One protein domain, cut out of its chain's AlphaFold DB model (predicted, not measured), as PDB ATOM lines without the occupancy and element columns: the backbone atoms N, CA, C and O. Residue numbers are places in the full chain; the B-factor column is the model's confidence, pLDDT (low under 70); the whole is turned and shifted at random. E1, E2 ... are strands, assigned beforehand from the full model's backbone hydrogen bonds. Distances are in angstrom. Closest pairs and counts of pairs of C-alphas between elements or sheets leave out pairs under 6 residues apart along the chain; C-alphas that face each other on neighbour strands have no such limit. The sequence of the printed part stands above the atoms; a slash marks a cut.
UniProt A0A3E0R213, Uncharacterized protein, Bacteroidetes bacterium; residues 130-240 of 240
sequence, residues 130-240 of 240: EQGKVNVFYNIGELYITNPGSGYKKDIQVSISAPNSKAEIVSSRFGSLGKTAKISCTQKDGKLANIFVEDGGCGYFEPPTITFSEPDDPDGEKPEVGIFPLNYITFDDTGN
ATOM      1  N   GLU A 130      47.486  53.643 -13.313       81.12
ATOM      2  CA  GLU A 130      48.563  54.605 -13.585       81.12
ATOM      3  C   GLU A 130      48.204  55.592 -14.709       81.12
ATOM      4  O   GLU A 130      48.698  56.716 -14.727       81.12
ATOM      5  N   GLN A 131      47.321  55.197 -15.635       77.69
ATOM      6  CA  GLN A 131      46.868  56.056 -16.731       77.69
ATOM      7  C   GLN A 131      45.712  56.990 -16.338       77.69
ATOM      8  O   GLN A 131      45.350  57.869 -17.122       77.69
ATOM      9  N   GLY A 132      45.118  56.812 -15.153       77.69
ATOM     10  CA  GLY A 132      44.039  57.650 -14.642       77.69
ATOM     11  C   GLY A 132      42.811  56.866 -14.187       77.69
ATOM     12  O   GLY A 132      42.858  55.673 -13.888       77.69
ATOM     13  N   LYS A 133      41.684  57.574 -14.096       79.94
ATOM     14  CA  LYS A 133      40.434  57.017 -13.580       79.94
ATOM     15  C   LYS A 133      39.707  56.198 -14.652       79.94
ATOM     16  O   LYS A 133      39.409  56.696 -15.740       79.94
ATOM     17  N   VAL A 134      39.406  54.954 -14.309       79.62
ATOM     18  CA  VAL A 134      38.635  53.984 -15.082       79.62
ATOM     19  C   VAL A 134      37.151  54.243 -14.885       79.62
ATOM     20  O   VAL A 134      36.657  54.333 -13.761       79.62
ATOM     21  N   ASN A 135      36.436  54.302 -16.000       78.00
ATOM     22  CA  ASN A 135      34.989  54.280 -16.029       78.00
ATOM     23  C   ASN A 135      34.513  52.878 -15.677       78.00
ATOM     24  O   ASN A 135      34.411  52.046 -16.562       78.00
ATOM     25  N   VAL A 136      34.226  52.605 -14.406       75.56
ATOM     26  CA  VAL A 136      33.749  51.286 -13.946       75.56
ATOM     27  C   VAL A 136      32.301  50.962 -14.344       75.56
ATOM     28  O   VAL A 136      31.772  49.949 -13.894       75.56
ATOM     29  N   PHE A 137      31.681  51.797 -15.182       74.38
ATOM     30  CA  PHE A 137      30.293  51.715 -15.630       74.38
ATOM     31  C   PHE A 137      30.220  51.145 -17.053       74.38
ATOM     32  O   PHE A 137      31.244  50.908 -17.697       74.38
ATOM     33  N   TYR A 138      29.002  50.936 -17.561       76.62
ATOM     34  CA  TYR A 138      28.764  50.439 -18.923       76.62
ATOM     35  C   TYR A 138      29.522  49.135 -19.226       76.62
ATOM     36  O   TYR A 138      30.223  49.010 -20.229       76.62
ATOM     37  N   ASN A 139      29.435  48.175 -18.307       82.38
ATOM     38  CA  ASN A 139      30.042  46.855 -18.454       82.38
ATOM     39  C   ASN A 139      29.149  45.949 -19.312       82.38
ATOM     40  O   ASN A 139      27.915  46.040 -19.279       82.38
ATOM     41  N   ILE A 140      29.773  45.016 -20.023       85.06
ATOM     42  CA  ILE A 140      29.089  43.939 -20.735       85.06
ATOM     43  C   ILE A 140      28.613  42.915 -19.719       85.06
ATOM     44  O   ILE A 140      29.407  42.381 -18.948       85.06
ATOM     45  N   GLY A 141      27.304  42.674 -19.695       79.19
ATOM     46  CA  GLY A 141      26.692  41.820 -18.692       79.19
ATOM     47  C   GLY A 141      26.450  40.401 -19.130       79.19
ATOM     48  O   GLY A 141      26.911  39.449 -18.502       79.19
ATOM     49  N   GLU A 142      25.726  40.261 -20.226       82.00
ATOM     50  CA  GLU A 142      25.431  38.973 -20.816       82.00
ATOM     51  C   GLU A 142      25.526  39.070 -22.332       82.00
ATOM     52  O   GLU A 142      25.158  40.078 -22.939       82.00
ATOM     53  N   LEU A 143      25.996  37.984 -22.931       89.19
ATOM     54  CA  LEU A 143      25.913  37.738 -24.357       89.19
ATOM     55  C   LEU A 143      24.991  36.544 -24.564       89.19
ATOM     56  O   LEU A 143      25.116  35.534 -23.872       89.19
ATOM     57  N   TYR A 144      24.066  36.656 -25.509       89.06
ATOM     58  CA  TYR A 144      23.163  35.566 -25.859       89.06
ATOM     59  C   TYR A 144      23.170  35.342 -27.362       89.06
ATOM     60  O   TYR A 144      23.232  36.282 -28.147       89.06
ATOM     61  N   ILE A 145      23.119  34.077 -27.760       95.06
ATOM     62  CA  ILE A 145      23.227  33.675 -29.160       95.06
ATOM     63  C   ILE A 145      21.893  33.942 -29.859       95.06
ATOM     64  O   ILE A 145      20.862  33.421 -29.433       95.06
ATOM     65  N   THR A 146      21.914  34.743 -30.923       96.25
ATOM     66  CA  THR A 146      20.758  34.982 -31.804       96.25
ATOM     67  C   THR A 146      20.840  34.130 -33.065       96.25
ATOM     68  O   THR A 146      19.819  33.621 -33.519       96.25
ATOM     69  N   ASN A 147      22.053  33.895 -33.570       97.06
ATOM     70  CA  ASN A 147      22.347  32.905 -34.601       97.06
ATOM     71  C   ASN A 147      23.576  32.093 -34.159       97.06
ATOM     72  O   ASN A 147      24.628  32.678 -33.910       97.06
ATOM     73  N   PRO A 148      23.495  30.757 -34.037       97.19
ATOM     74  CA  PRO A 148      24.658  29.947 -33.680       97.19
ATOM     75  C   PRO A 148      25.684  29.805 -34.822       97.19
ATOM     76  O   PRO A 148      26.766  29.263 -34.597       97.19
ATOM     77  N   GLY A 149      25.365  30.263 -36.035       97.44
ATOM     78  CA  GLY A 149      26.191  30.088 -37.225       97.44
ATOM     79  C   GLY A 149      26.217  28.642 -37.732       97.44
ATOM     80  O   GLY A 149      25.498  27.757 -37.247       97.44
ATOM     81  N   SER A 150      27.055  28.393 -38.736       97.75
ATOM     82  CA  SER A 150      27.227  27.087 -39.378       97.75
ATOM     83  C   SER A 150      28.561  26.997 -40.129       97.75
ATOM     84  O   SER A 150      29.232  28.001 -40.349       97.75
ATOM     85  N   GLY A 151      28.957  25.785 -40.531       96.56
ATOM     86  CA  GLY A 151      30.101  25.588 -41.431       96.56
ATOM     87  C   GLY A 151      31.478  25.580 -40.759       96.56
ATOM     88  O   GLY A 151      32.491  25.581 -41.458       96.56
ATOM     89  N   TYR A 152      31.552  25.536 -39.426       97.69
ATOM     90  CA  TYR A 152      32.827  25.481 -38.702       97.69
ATOM     91  C   TYR A 152      33.312  24.042 -38.530       97.69
ATOM     92  O   TYR A 152      32.609  23.183 -37.998       97.69
ATOM     93  N   LYS A 153      34.551  23.783 -38.946       96.50
ATOM     94  CA  LYS A 153      35.287  22.532 -38.694       96.50
ATOM     95  C   LYS A 153      36.390  22.745 -37.661       96.50
ATOM     96  O   LYS A 153      36.738  21.810 -36.948       96.50
ATOM     97  N   LYS A 154      36.927  23.962 -37.589       94.94
ATOM     98  CA  LYS A 154      37.841  24.429 -36.541       94.94
ATOM     99  C   LYS A 154      37.080  25.166 -35.447       94.94
ATOM    100  O   LYS A 154      35.921  25.522 -35.646       94.94
ATOM    101  N   ASP A 155      37.766  25.408 -34.332       95.19
ATOM    102  CA  ASP A 155      37.240  26.192 -33.219       95.19
ATOM    103  C   ASP A 155      36.944  27.633 -33.646       95.19
ATOM    104  O   ASP A 155      37.833  28.349 -34.127       95.19
ATOM    105  N   ILE A 156      35.703  28.060 -33.411       97.50
ATOM    106  CA  ILE A 156      35.266  29.447 -33.576       97.50
ATOM    107  C   ILE A 156      36.137  30.358 -32.706       97.50
ATOM    108  O   ILE A 156      36.170  30.238 -31.481       97.50
ATOM    109  N   GLN A 157      36.814  31.312 -33.341       96.88
ATOM    110  CA  GLN A 157      37.494  32.393 -32.637       96.88
ATOM    111  C   GLN A 157      36.523  33.553 -32.453       96.88
ATOM    112  O   GLN A 157      35.794  33.902 -33.381       96.88
ATOM    113  N   VAL A 158      36.534  34.165 -31.272       97.25
ATOM    114  CA  VAL A 158      35.678  35.303 -30.937       97.25
ATOM    115  C   VAL A 158      36.522  36.460 -30.415       97.25
ATOM    116  O   VAL A 158      37.490  36.268 -29.684       97.25
ATOM    117  N   SER A 159      36.147  37.674 -30.800       96.06
ATOM    118  CA  SER A 159      36.746  38.909 -30.308       96.06
ATOM    119  C   SER A 159      35.675  39.961 -30.056       96.06
ATOM    120  O   SER A 159      34.576  39.909 -30.613       96.06
ATOM    121  N   ILE A 160      36.010  40.914 -29.198       95.25
ATOM    122  CA  ILE A 160      35.155  42.026 -28.804       95.25
ATOM    123  C   ILE A 160      35.927  43.322 -29.013       95.25
ATOM    124  O   ILE A 160      37.113  43.409 -28.686       95.25
ATOM    125  N   SER A 161      35.270  44.326 -29.592       93.44
ATOM    126  CA  SER A 161      35.890  45.630 -29.792       93.44
ATOM    127  C   SER A 161      36.261  46.278 -28.456       93.44
ATOM    128  O   SER A 161      35.636  46.041 -27.418       93.44
ATOM    129  N   ALA A 162      37.266  47.151 -28.491       90.88
ATOM    130  CA  ALA A 162      37.547  48.045 -27.377       90.88
ATOM    131  C   ALA A 162      36.336  48.962 -27.091       90.88
ATOM    132  O   ALA A 162      35.520  49.196 -27.993       90.88
ATOM    133  N   PRO A 163      36.202  49.482 -25.859       87.38
ATOM    134  CA  PRO A 163      35.182  50.468 -25.534       87.38
ATOM    135  C   PRO A 163      35.357  51.725 -26.388       87.38
ATOM    136  O   PRO A 163      36.454  52.264 -26.535       87.38
ATOM    137  N   ASN A 164      34.251  52.203 -26.950       72.62
ATOM    138  CA  ASN A 164      34.171  53.459 -27.681       72.62
ATOM    139  C   ASN A 164      33.958  54.599 -26.687       72.62
ATOM    140  O   ASN A 164      32.870  55.153 -26.542       72.62
ATOM    141  N   SER A 165      35.021  54.974 -25.987       60.22
ATOM    142  CA  SER A 165      35.009  56.197 -25.204       60.22
ATOM    143  C   SER A 165      34.854  57.394 -26.158       60.22
ATOM    144  O   SER A 165      35.828  57.987 -26.614       60.22
ATOM    145  N   LYS A 166      33.614  57.799 -26.474       53.72
ATOM    146  CA  LYS A 166      33.324  59.170 -26.928       53.72
ATOM    147  C   LYS A 166      33.525  60.085 -25.718       53.72
ATOM    148  O   LYS A 166      32.594  60.529 -25.053       53.72
ATOM    149  N   ALA A 167      34.802  60.260 -25.398       49.84
ATOM    150  CA  ALA A 167      35.370  60.781 -24.166       49.84
ATOM    151  C   ALA A 167      35.275  62.308 -24.025       49.84
ATOM    152  O   ALA A 167      36.082  62.894 -23.312       49.84
ATOM    153  N   GLU A 168      34.313  62.966 -24.672       50.72
ATOM    154  CA  GLU A 168      34.122  64.411 -24.484       50.72
ATOM    155  C   GLU A 168      32.987  64.743 -23.511       50.72
ATOM    156  O   GLU A 168      33.044  65.779 -22.854       50.72
ATOM    157  N   ILE A 169      31.984  63.869 -23.348       47.53
ATOM    158  CA  ILE A 169      30.754  64.235 -22.616       47.53
ATOM    159  C   ILE A 169      30.654  63.565 -21.241       47.53
ATOM    160  O   ILE A 169      30.073  64.136 -20.316       47.53
ATOM    161  N   VAL A 170      31.279  62.405 -21.022       48.56
ATOM    162  CA  VAL A 170      31.117  61.690 -19.744       48.56
ATOM    163  C   VAL A 170      32.248  62.034 -18.788       48.56
ATOM    164  O   VAL A 170      33.210  61.305 -18.594       48.56
ATOM    165  N   SER A 171      32.063  63.243 -18.260       51.12
ATOM    166  CA  SER A 171      32.664  63.941 -17.128       51.12
ATOM    167  C   SER A 171      33.793  63.246 -16.359       51.12
ATOM    168  O   SER A 171      33.707  62.087 -15.954       51.12
ATOM    169  N   SER A 172      34.771  64.063 -15.973       55.25
ATOM    170  CA  SER A 172      35.763  63.850 -14.907       55.25
ATOM    171  C   SER A 172      35.272  63.109 -13.644       55.25
ATOM    172  O   SER A 172      36.090  62.616 -12.870       55.25
ATOM    173  N   ARG A 173      33.955  62.991 -13.426       61.12
ATOM    174  CA  ARG A 173      33.333  62.252 -12.323       61.12
ATOM    175  C   ARG A 173      33.422  60.734 -12.442       61.12
ATOM    176  O   ARG A 173      33.519  60.087 -11.405       61.12
ATOM    177  N   PHE A 174      33.427  60.152 -13.639       63.88
ATOM    178  CA  PHE A 174      33.355  58.688 -13.794       63.88
ATOM    179  C   PHE A 174      34.661  58.049 -14.257       63.88
ATOM    180  O   PHE A 174      34.844  56.858 -14.056       63.88
ATOM    181  N   GLY A 175      35.589  58.843 -14.789       69.88
ATOM    182  CA  GLY A 175      36.793  58.344 -15.446       69.88
ATOM    183  C   GLY A 175      36.621  58.285 -16.959       69.88
ATOM    184  O   GLY A 175      35.514  58.120 -17.468       69.88
ATOM    185  N   SER A 176      37.721  58.473 -17.681       72.69
ATOM    186  CA  SER A 176      37.749  58.537 -19.149       72.69
ATOM    187  C   SER A 176      38.298  57.264 -19.791       72.69
ATOM    188  O   SER A 176      38.196  57.094 -21.006       72.69
ATOM    189  N   LEU A 177      38.869  56.360 -18.989       77.94
ATOM    190  CA  LEU A 177      39.443  55.108 -19.465       77.94
ATOM    191  C   LEU A 177      38.406  53.988 -19.429       77.94
ATOM    192  O   LEU A 177      37.810  53.723 -18.387       77.94
ATOM    193  N   GLY A 178      38.225  53.306 -20.555       82.38
ATOM    194  CA  GLY A 178      37.515  52.031 -20.611       82.38
ATOM    195  C   GLY A 178      38.486  50.852 -20.526       82.38
ATOM    196  O   GLY A 178      39.673  50.988 -20.832       82.38
ATOM    197  N   LYS A 179      37.977  49.682 -20.136       85.88
ATOM    198  CA  LYS A 179      38.702  48.405 -20.189       85.88
ATOM    199  C   LYS A 179      37.973  47.468 -21.140       85.88
ATOM    200  O   LYS A 179      36.762  47.292 -21.027       85.88
ATOM    201  N   THR A 180      38.706  46.873 -22.076       91.00
ATOM    202  CA  THR A 180      38.128  45.905 -23.012       91.00
ATOM    203  C   THR A 180      37.634  44.681 -22.252       91.00
ATOM    204  O   THR A 180      38.363  44.118 -21.436       91.00
ATOM    205  N   ALA A 181      36.395  44.283 -22.521       91.81
ATOM    206  CA  ALA A 181      35.808  43.064 -21.999       91.81
ATOM    207  C   ALA A 181      36.573  41.833 -22.499       91.81
ATOM    208  O   ALA A 181      37.182  41.841 -23.570       91.81
ATOM    209  N   LYS A 182      36.509  40.750 -21.732       93.50
ATOM    210  CA  LYS A 182      37.080  39.462 -22.109       93.50
ATOM    211  C   LYS A 182      35.960  38.455 -22.280       93.50
ATOM    212  O   LYS A 182      35.149  38.254 -21.378       93.50
ATOM    213  N   ILE A 183      35.932  37.821 -23.445       95.75
ATOM    214  CA  ILE A 183      34.905  36.849 -23.802       95.75
ATOM    215  C   ILE A 183      35.537  35.580 -24.351       95.75
ATOM    216  O   ILE A 183      36.620  35.610 -24.935       95.75
ATOM    217  N   SER A 184      34.831  34.474 -24.179       95.38
ATOM    218  CA  SER A 184      35.183  33.182 -24.760       95.38
ATOM    219  C   SER A 184      33.938  32.465 -25.248       95.38
ATOM    220  O   SER A 184      32.809  32.865 -24.958       95.38
ATOM    221  N   CYS A 185      34.124  31.419 -26.046       96.75
ATOM    222  CA  CYS A 185      33.013  30.649 -26.571       96.75
ATOM    223  C   CYS A 185      33.332  29.161 -26.657       96.75
ATOM    224  O   CYS A 185      34.487  28.746 -26.592       96.75
ATOM    225  N   THR A 186      32.279  28.358 -26.783       96.62
ATOM    226  CA  THR A 186      32.391  26.917 -27.022       96.62
ATOM    227  C   THR A 186      31.602  26.543 -28.257       96.62
ATOM    228  O   THR A 186      30.529  27.102 -28.501       96.62
ATOM    229  N   GLN A 187      32.105  25.555 -28.985       96.12
ATOM    230  CA  GLN A 187      31.494  25.026 -30.192       96.12
ATOM    231  C   GLN A 187      30.943  23.621 -29.955       96.12
ATOM    232  O   GLN A 187      31.508  22.830 -29.200       96.12
ATOM    233  N   LYS A 188      29.839  23.304 -30.630       96.88
ATOM    234  CA  LYS A 188      29.275  21.958 -30.696       96.88
ATOM    235  C   LYS A 188      28.708  21.718 -32.089       96.88
ATOM    236  O   LYS A 188      28.005  22.570 -32.620       96.88
ATOM    237  N   ASP A 189      29.038  20.569 -32.675       94.50
ATOM    238  CA  ASP A 189      28.525  20.132 -33.982       94.50
ATOM    239  C   ASP A 189      28.697  21.190 -35.095       94.50
ATOM    240  O   ASP A 189      27.811  21.406 -35.920       94.50
ATOM    241  N   GLY A 190      29.841  21.886 -35.096       94.94
ATOM    242  CA  GLY A 190      30.168  22.911 -36.094       94.94
ATOM    243  C   GLY A 190      29.432  24.244 -35.936       94.94
ATOM    244  O   GLY A 190      29.364  25.021 -36.891       94.94
ATOM    245  N   LYS A 191      28.865  24.503 -34.750       97.31
ATOM    246  CA  LYS A 191      28.107  25.716 -34.420       97.31
ATOM    247  C   LYS A 191      28.503  26.283 -33.063       97.31
ATOM    248  O   LYS A 191      28.957  25.549 -32.182       97.31
ATOM    249  N   LEU A 192      28.268  27.576 -32.866       98.00
ATOM    250  CA  LEU A 192      28.405  28.220 -31.565       98.00
ATOM    251  C   LEU A 192      27.391  27.615 -30.584       98.00
ATOM    252  O   LEU A 192      26.184  27.662 -30.813       98.00
ATOM    253  N   ALA A 193      27.888  27.043 -29.490       97.12
ATOM    254  CA  ALA A 193      27.063  26.417 -28.459       97.12
ATOM    255  C   ALA A 193      26.838  27.345 -27.263       97.12
ATOM    256  O   ALA A 193      25.729  27.424 -26.749       97.12
ATOM    257  N   ASN A 194      27.890  28.047 -26.829       95.31
ATOM    258  CA  ASN A 194      27.824  29.022 -25.741       95.31
ATOM    259  C   ASN A 194      28.806  30.163 -25.989       95.31
ATOM    260  O   ASN A 194      29.835  29.969 -26.639       95.31
ATOM    261  N   ILE A 195      28.516  31.310 -25.384       95.75
ATOM    262  CA  ILE A 195      29.406  32.460 -25.276       95.75
ATOM    263  C   ILE A 195      29.408  32.937 -23.821       95.75
ATOM    264  O   ILE A 195      28.364  32.974 -23.171       95.75
ATOM    265  N   PHE A 196      30.585  33.258 -23.299       91.50
ATOM    266  CA  PHE A 196      30.797  33.623 -21.906       91.50
ATOM    267  C   PHE A 196      31.464  34.988 -21.819       91.50
ATOM    268  O   PHE A 196      32.371  35.301 -22.588       91.50
ATOM    269  N   VAL A 197      31.023  35.779 -20.844       90.31
ATOM    270  CA  VAL A 197      31.701  37.002 -20.419       90.31
ATOM    271  C   VAL A 197      32.601  36.626 -19.246       90.31
ATOM    272  O   VAL A 197      32.111  36.342 -18.156       90.31
ATOM    273  N   GLU A 198      33.907  36.554 -19.493       88.50
ATOM    274  CA  GLU A 198      34.919  36.266 -18.467       88.50
ATOM    275  C   GLU A 198      35.245  37.519 -17.651       88.50
ATOM    276  O   GLU A 198      35.451  37.447 -16.443       88.50
ATOM    277  N   ASP A 199      35.264  38.665 -18.331       85.75
ATOM    278  CA  ASP A 199      35.361  39.998 -17.753       85.75
ATOM    279  C   ASP A 199      34.418  40.912 -18.540       85.75
ATOM    280  O   ASP A 199      34.495  40.982 -19.768       85.75
ATOM    281  N   GLY A 200      33.518  41.607 -17.845       83.44
ATOM    282  CA  GLY A 200      32.562  42.515 -18.475       83.44
ATOM    283  C   GLY A 200      33.207  43.740 -19.120       83.44
ATOM    284  O   GLY A 200      32.528  44.459 -19.854       83.44
ATOM    285  N   GLY A 201      34.493  44.004 -18.859       86.38
ATOM    286  CA  GLY A 201      35.138  45.252 -19.252       86.38
ATOM    287  C   GLY A 201      34.373  46.448 -18.696       86.38
ATOM    288  O   GLY A 201      33.558  46.297 -17.789       86.38
ATOM    289  N   CYS A 202      34.615  47.647 -19.216       83.00
ATOM    290  CA  CYS A 202      33.914  48.854 -18.787       83.00
ATOM    291  C   CYS A 202      34.088  50.010 -19.787       83.00
ATOM    292  O   CYS A 202      35.019  50.016 -20.596       83.00
ATOM    293  N   GLY A 203      33.201  51.004 -19.727       81.62
ATOM    294  CA  GLY A 203      33.215  52.177 -20.605       81.62
ATOM    295  C   GLY A 203      32.587  51.966 -21.990       81.62
ATOM    296  O   GLY A 203      32.878  52.741 -22.899       81.62
ATOM    297  N   TYR A 204      31.743  50.943 -22.174       83.31
ATOM    298  CA  TYR A 204      31.020  50.680 -23.427       83.31
ATOM    299  C   TYR A 204      29.752  51.538 -23.552       83.31
ATOM    300  O   TYR A 204      28.636  51.058 -23.354       83.31
ATOM    301  N   PHE A 205      29.921  52.826 -23.854       78.81
ATOM    302  CA  PHE A 205      28.803  53.768 -24.010       78.81
ATOM    303  C   PHE A 205      27.864  53.418 -25.158       78.81
ATOM    304  O   PHE A 205      26.660  53.647 -25.062       78.81
ATOM    305  N   GLU A 206      28.407  52.856 -26.233       80.44
ATOM    306  CA  GLU A 206      27.606  52.167 -27.238       80.44
ATOM    307  C   GLU A 206      27.981  50.676 -27.205       80.44
ATOM    308  O   GLU A 206      29.095  50.328 -26.792       80.44
ATOM    309  N   PRO A 207      27.069  49.779 -27.618       82.75
ATOM    310  CA  PRO A 207      27.344  48.349 -27.624       82.75
ATOM    311  C   PRO A 207      28.624  48.020 -28.414       82.75
ATOM    312  O   PRO A 207      28.835  48.584 -29.491       82.75
ATOM    313  N   PRO A 208      29.483  47.109 -27.922       89.69
ATOM    314  CA  PRO A 208      30.653  46.685 -28.671       89.69
ATOM    315  C   PRO A 208      30.276  45.913 -29.929       89.69
ATOM    316  O   PRO A 208      29.222  45.288 -30.024       89.69
ATOM    317  N   THR A 209      31.219  45.867 -30.865       92.25
ATOM    318  CA  THR A 209      31.159  44.931 -31.986       92.25
ATOM    319  C   THR A 209      31.751  43.592 -31.554       92.25
ATOM    320  O   THR A 209      32.908  43.534 -31.131       92.25
ATOM    321  N   ILE A 210      30.975  42.514 -31.681       95.44
ATOM    322  CA  ILE A 210      31.455  41.135 -31.506       95.44
ATOM    323  C   ILE A 210      31.779  40.569 -32.881       95.44
ATOM    324  O   ILE A 210      30.950  40.626 -33.785       95.44
ATOM    325  N   THR A 211      32.985  40.034 -33.046       96.50
ATOM    326  CA  THR A 211      33.434  39.457 -34.317       96.50
ATOM    327  C   THR A 211      33.835  38.007 -34.123       96.50
ATOM    328  O   THR A 211      34.605  37.689 -33.215       96.50
ATOM    329  N   PHE A 212      33.347  37.151 -35.017       97.50
ATOM    330  CA  PHE A 212      33.711  35.741 -35.101       97.50
ATOM    331  C   PHE A 212      34.602  35.481 -36.321       97.50
ATOM    332  O   PHE A 212      34.515  36.199 -37.324       97.50
ATOM    333  N   SER A 213      35.455  34.457 -36.238       97.31
ATOM    334  CA  SER A 213      36.205  33.938 -37.390       97.31
ATOM    335  C   SER A 213      35.275  33.533 -38.537       97.31
ATOM    336  O   SER A 213      34.112  33.232 -38.304       97.31
ATOM    337  N   GLU A 214      35.787  33.489 -39.766       97.50
ATOM    338  CA  GLU A 214      35.034  32.949 -40.907       97.50
ATOM    339  C   GLU A 214      34.750  31.440 -40.743       97.50
ATOM    340  O   GLU A 214      35.602  30.730 -40.190       97.50
ATOM    341  N   PRO A 215      33.608  30.933 -41.245       97.50
ATOM    342  CA  PRO A 215      33.371  29.501 -41.407       97.50
ATOM    343  C   PRO A 215      34.402  28.832 -42.331       97.50
ATOM    344  O   PRO A 215      34.964  29.462 -43.227       97.50
ATOM    345  N   ASP A 216      34.627  27.528 -42.151       97.25
ATOM    346  CA  ASP A 216      35.466  26.737 -43.067       97.25
ATOM    347  C   ASP A 216      34.699  26.327 -44.343       97.25
ATOM    348  O   ASP A 216      35.314  25.957 -45.346       97.25
ATOM    349  N   ASP A 217      33.364  26.331 -44.290       96.25
ATOM    350  CA  ASP A 217      32.467  26.082 -45.421       96.25
ATOM    351  C   ASP A 217      32.104  27.407 -46.124       96.25
ATOM    352  O   ASP A 217      31.642  28.323 -45.440       96.25
ATOM    353  N   PRO A 218      32.277  27.538 -47.456       93.81
ATOM    354  CA  PRO A 218      31.908  28.746 -48.198       93.81
ATOM    355  C   PRO A 218      30.436  29.157 -48.069       93.81
ATOM    356  O   PRO A 218      30.142  30.346 -48.167       93.81
ATOM    357  N   ASP A 219      29.536  28.195 -47.843       95.62
ATOM    358  CA  ASP A 219      28.103  28.446 -47.639       95.62
ATOM    359  C   ASP A 219      27.741  28.565 -46.141       95.62
ATOM    360  O   ASP A 219      26.567  28.611 -45.769       95.62
ATOM    361  N   GLY A 220      28.745  28.570 -45.259       95.50
ATOM    362  CA  GLY A 220      28.574  28.709 -43.818       95.50
ATOM    363  C   GLY A 220      28.188  30.126 -43.392       95.50
ATOM    364  O   GLY A 220      28.513  31.116 -44.044       95.50
ATOM    365  N   GLU A 221      27.540  30.231 -42.233       97.62
ATOM    366  CA  GLU A 221      27.126  31.505 -41.642       97.62
ATOM    367  C   GLU A 221      27.911  31.821 -40.367       97.62
ATOM    368  O   GLU A 221      28.186  30.946 -39.537       97.62
ATOM    369  N   LYS A 222      28.231  33.102 -40.156       97.56
ATOM    370  CA  LYS A 222      28.805  33.562 -38.888       97.56
ATOM    371  C   LYS A 222      27.776  33.527 -37.760       97.56
ATOM    372  O   LYS A 222      26.608  33.827 -37.995       97.56
ATOM    373  N   PRO A 223      28.205  33.220 -36.524       97.56
ATOM    374  CA  PRO A 223      27.358  33.427 -35.371       97.56
ATOM    375  C   PRO A 223      27.000  34.903 -35.189       97.56
ATOM    376  O   PRO A 223      27.790  35.801 -35.487       97.56
ATOM    377  N   GLU A 224      25.828  35.134 -34.613       96.31
ATOM    378  CA  GLU A 224      25.354  36.436 -34.168       96.31
ATOM    379  C   GLU A 224      24.965  36.355 -32.695       96.31
ATOM    380  O   GLU A 224      24.428  35.343 -32.220       96.31
ATOM    381  N   VAL A 225      25.238  37.434 -31.965       94.25
ATOM    382  CA  VAL A 225      24.921  37.536 -30.544       94.25
ATOM    383  C   VAL A 225      24.264  38.871 -30.235       94.25
ATOM    384  O   VAL A 225      24.640  39.911 -30.773       94.25
ATOM    385  N   GLY A 226      23.294  38.838 -29.329       88.19
ATOM    386  CA  GLY A 226      22.778  40.021 -28.665       88.19
ATOM    387  C   GLY A 226      23.569  40.325 -27.397       88.19
ATOM    388  O   GLY A 226      24.183  39.440 -26.793       88.19
ATOM    389  N   ILE A 227      23.539  41.593 -26.993       85.31
ATOM    390  CA  ILE A 227      24.268  42.104 -25.835       85.31
ATOM    391  C   ILE A 227      23.263  42.626 -24.822       85.31
ATOM    392  O   ILE A 227      22.360  43.386 -25.169       85.31
ATOM    393  N   PHE A 228      23.461  42.254 -23.563       71.12
ATOM    394  CA  PHE A 228      22.749  42.836 -22.442       71.12
ATOM    395  C   PHE A 228      23.748  43.515 -21.482       71.12
ATOM    396  O   PHE A 228      24.591  42.831 -20.897       71.12
ATOM    397  N   PRO A 229      23.720  44.849 -21.326       70.44
ATOM    398  CA  PRO A 229      24.617  45.569 -20.414       70.44
ATOM    399  C   PRO A 229      24.300  45.302 -18.926       70.44
ATOM    400  O   PRO A 229      23.138  45.262 -18.534       70.44
ATOM    401  N   LEU A 230      25.335  45.166 -18.084       62.59
ATOM    402  CA  LEU A 230      25.215  44.976 -16.619       62.59
ATOM    403  C   LEU A 230      24.791  46.263 -15.891       62.59
ATOM    404  O   LEU A 230      24.157  46.208 -14.845       62.59
ATOM    405  N   ASN A 231      25.139  47.418 -16.466       57.12
ATOM    406  CA  ASN A 231      24.951  48.747 -15.887       57.12
ATOM    407  C   ASN A 231      24.306  49.697 -16.899       57.12
ATOM    408  O   ASN A 231      24.859  50.753 -17.207       57.12
ATOM    409  N   TYR A 232      23.150  49.316 -17.455       53.03
ATOM    410  CA  TYR A 232      22.343  50.249 -18.243       53.03
ATOM    411  C   TYR A 232      21.718  51.283 -17.312       53.03
ATOM    412  O   TYR A 232      20.586  51.158 -16.855       53.03
ATOM    413  N   ILE A 233      22.509  52.295 -16.981       49.69
ATOM    414  CA  ILE A 233      22.012  53.505 -16.356       49.69
ATOM    415  C   ILE A 233      21.448  54.316 -17.514       49.69
ATOM    416  O   ILE A 233      22.179  55.029 -18.203       49.69
ATOM    417  N   THR A 234      20.149  54.183 -17.770       42.97
ATOM    418  CA  THR A 234      19.447  55.303 -18.385       42.97
ATOM    419  C   THR A 234      19.515  56.418 -17.361       42.97
ATOM    420  O   THR A 234      18.808  56.390 -16.352       42.97
ATOM    421  N   PHE A 235      20.407  57.381 -17.578       43.81
ATOM    422  CA  PHE A 235      20.161  58.706 -17.048       43.81
ATOM    423  C   PHE A 235      18.897  59.172 -17.768       43.81
ATOM    424  O   PHE A 235      18.975  59.720 -18.864       43.81
ATOM    425  N   ASP A 236      17.726  58.864 -17.213       40.12
ATOM    426  CA  ASP A 236      16.563  59.685 -17.499       40.12
ATOM    427  C   ASP A 236      16.924  61.052 -16.929       40.12
ATOM    428  O   ASP A 236      16.769  61.336 -15.743       40.12
ATOM    429  N   ASP A 237      17.502  61.872 -17.802       37.38
ATOM    430  CA  ASP A 237      17.850  63.271 -17.600       37.38
ATOM    431  C   ASP A 237      16.565  64.118 -17.577       37.38
ATOM    432  O   ASP A 237      16.463  65.187 -18.170       37.38
ATOM    433  N   THR A 238      15.531  63.622 -16.896       31.83
ATOM    434  CA  THR A 238      14.409  64.428 -16.430       31.83
ATOM    435  C   THR A 238      14.634  64.703 -14.953       31.83
ATOM    436  O   THR A 238      13.838  64.317 -14.096       31.83
ATOM    437  N   GLY A 239      15.767  65.341 -14.657       32.62
ATOM    438  CA  GLY A 239      15.906  66.093 -13.424       32.62
ATOM    439  C   GLY A 239      14.787  67.128 -13.365       32.62
ATOM    440  O   GLY A 239      14.745  68.052 -14.177       32.62
ATOM    441  N   ASN A 240      13.875  66.938 -12.418       29.25
ATOM    442  CA  ASN A 240      13.406  68.062 -11.620       29.25
ATOM    443  C   ASN A 240      14.433  68.309 -10.516       29.25
ATOM    444  O   ASN A 240      14.910  67.303  -9.942       29.25
TER     445      ASN A 240
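Overview. This is residues 130 to 240 of the 240 residues of an uncharacterized protein of Bacteroidetes bacterium (UniProt A0A3E0R213). With little regular structure, three antiparallel strand pairs, E1 with E6, E2 with E5 and E3 with E4, form a loose three-sided tube, weakest between E5 and E6; residues 234 to 240 stick out. The 111 printed residues have no named helix and strands E1 to E6, in three two-stranded sheets; the class is all strand, 36 residues in named elements. The whole is loose, radius of gyration of the C-alphas 16.6 A, spanning 54 by 35 by 21 A.

Arrangement. Within hydrogen-bond range are N 144 of E1, residues 140 to 147, and O 226 of E6, residues 224 to 229, at 3.1 A; N 159 of E2, residues 158 to 160, and O 211 of E5, residues 210 to 212, at 2.9 A; and N 184 and O 196, at 3.0 A, in the hairpin of E3, residues 182 to 188, and E4, residues 191 to 199. The closest C-alphas of E1 and E4, Leu 143 and Ile 195, are 6.4 A apart. E1 and E3 are apart.

Along the chain. E1 begins at C-alpha 140 (29.089, 43.939, -20.735); E6 ends at C-alpha 229 (24.617, 45.569, -20.414). E4 measures 23.1 A, E3 21.0 A.

Size, cuts and confidence. The printed part has no cut. Links E2 to E3 and E5 to E6 are long. Residues 165 to 175 and 230 to 240 have pLDDT under 70.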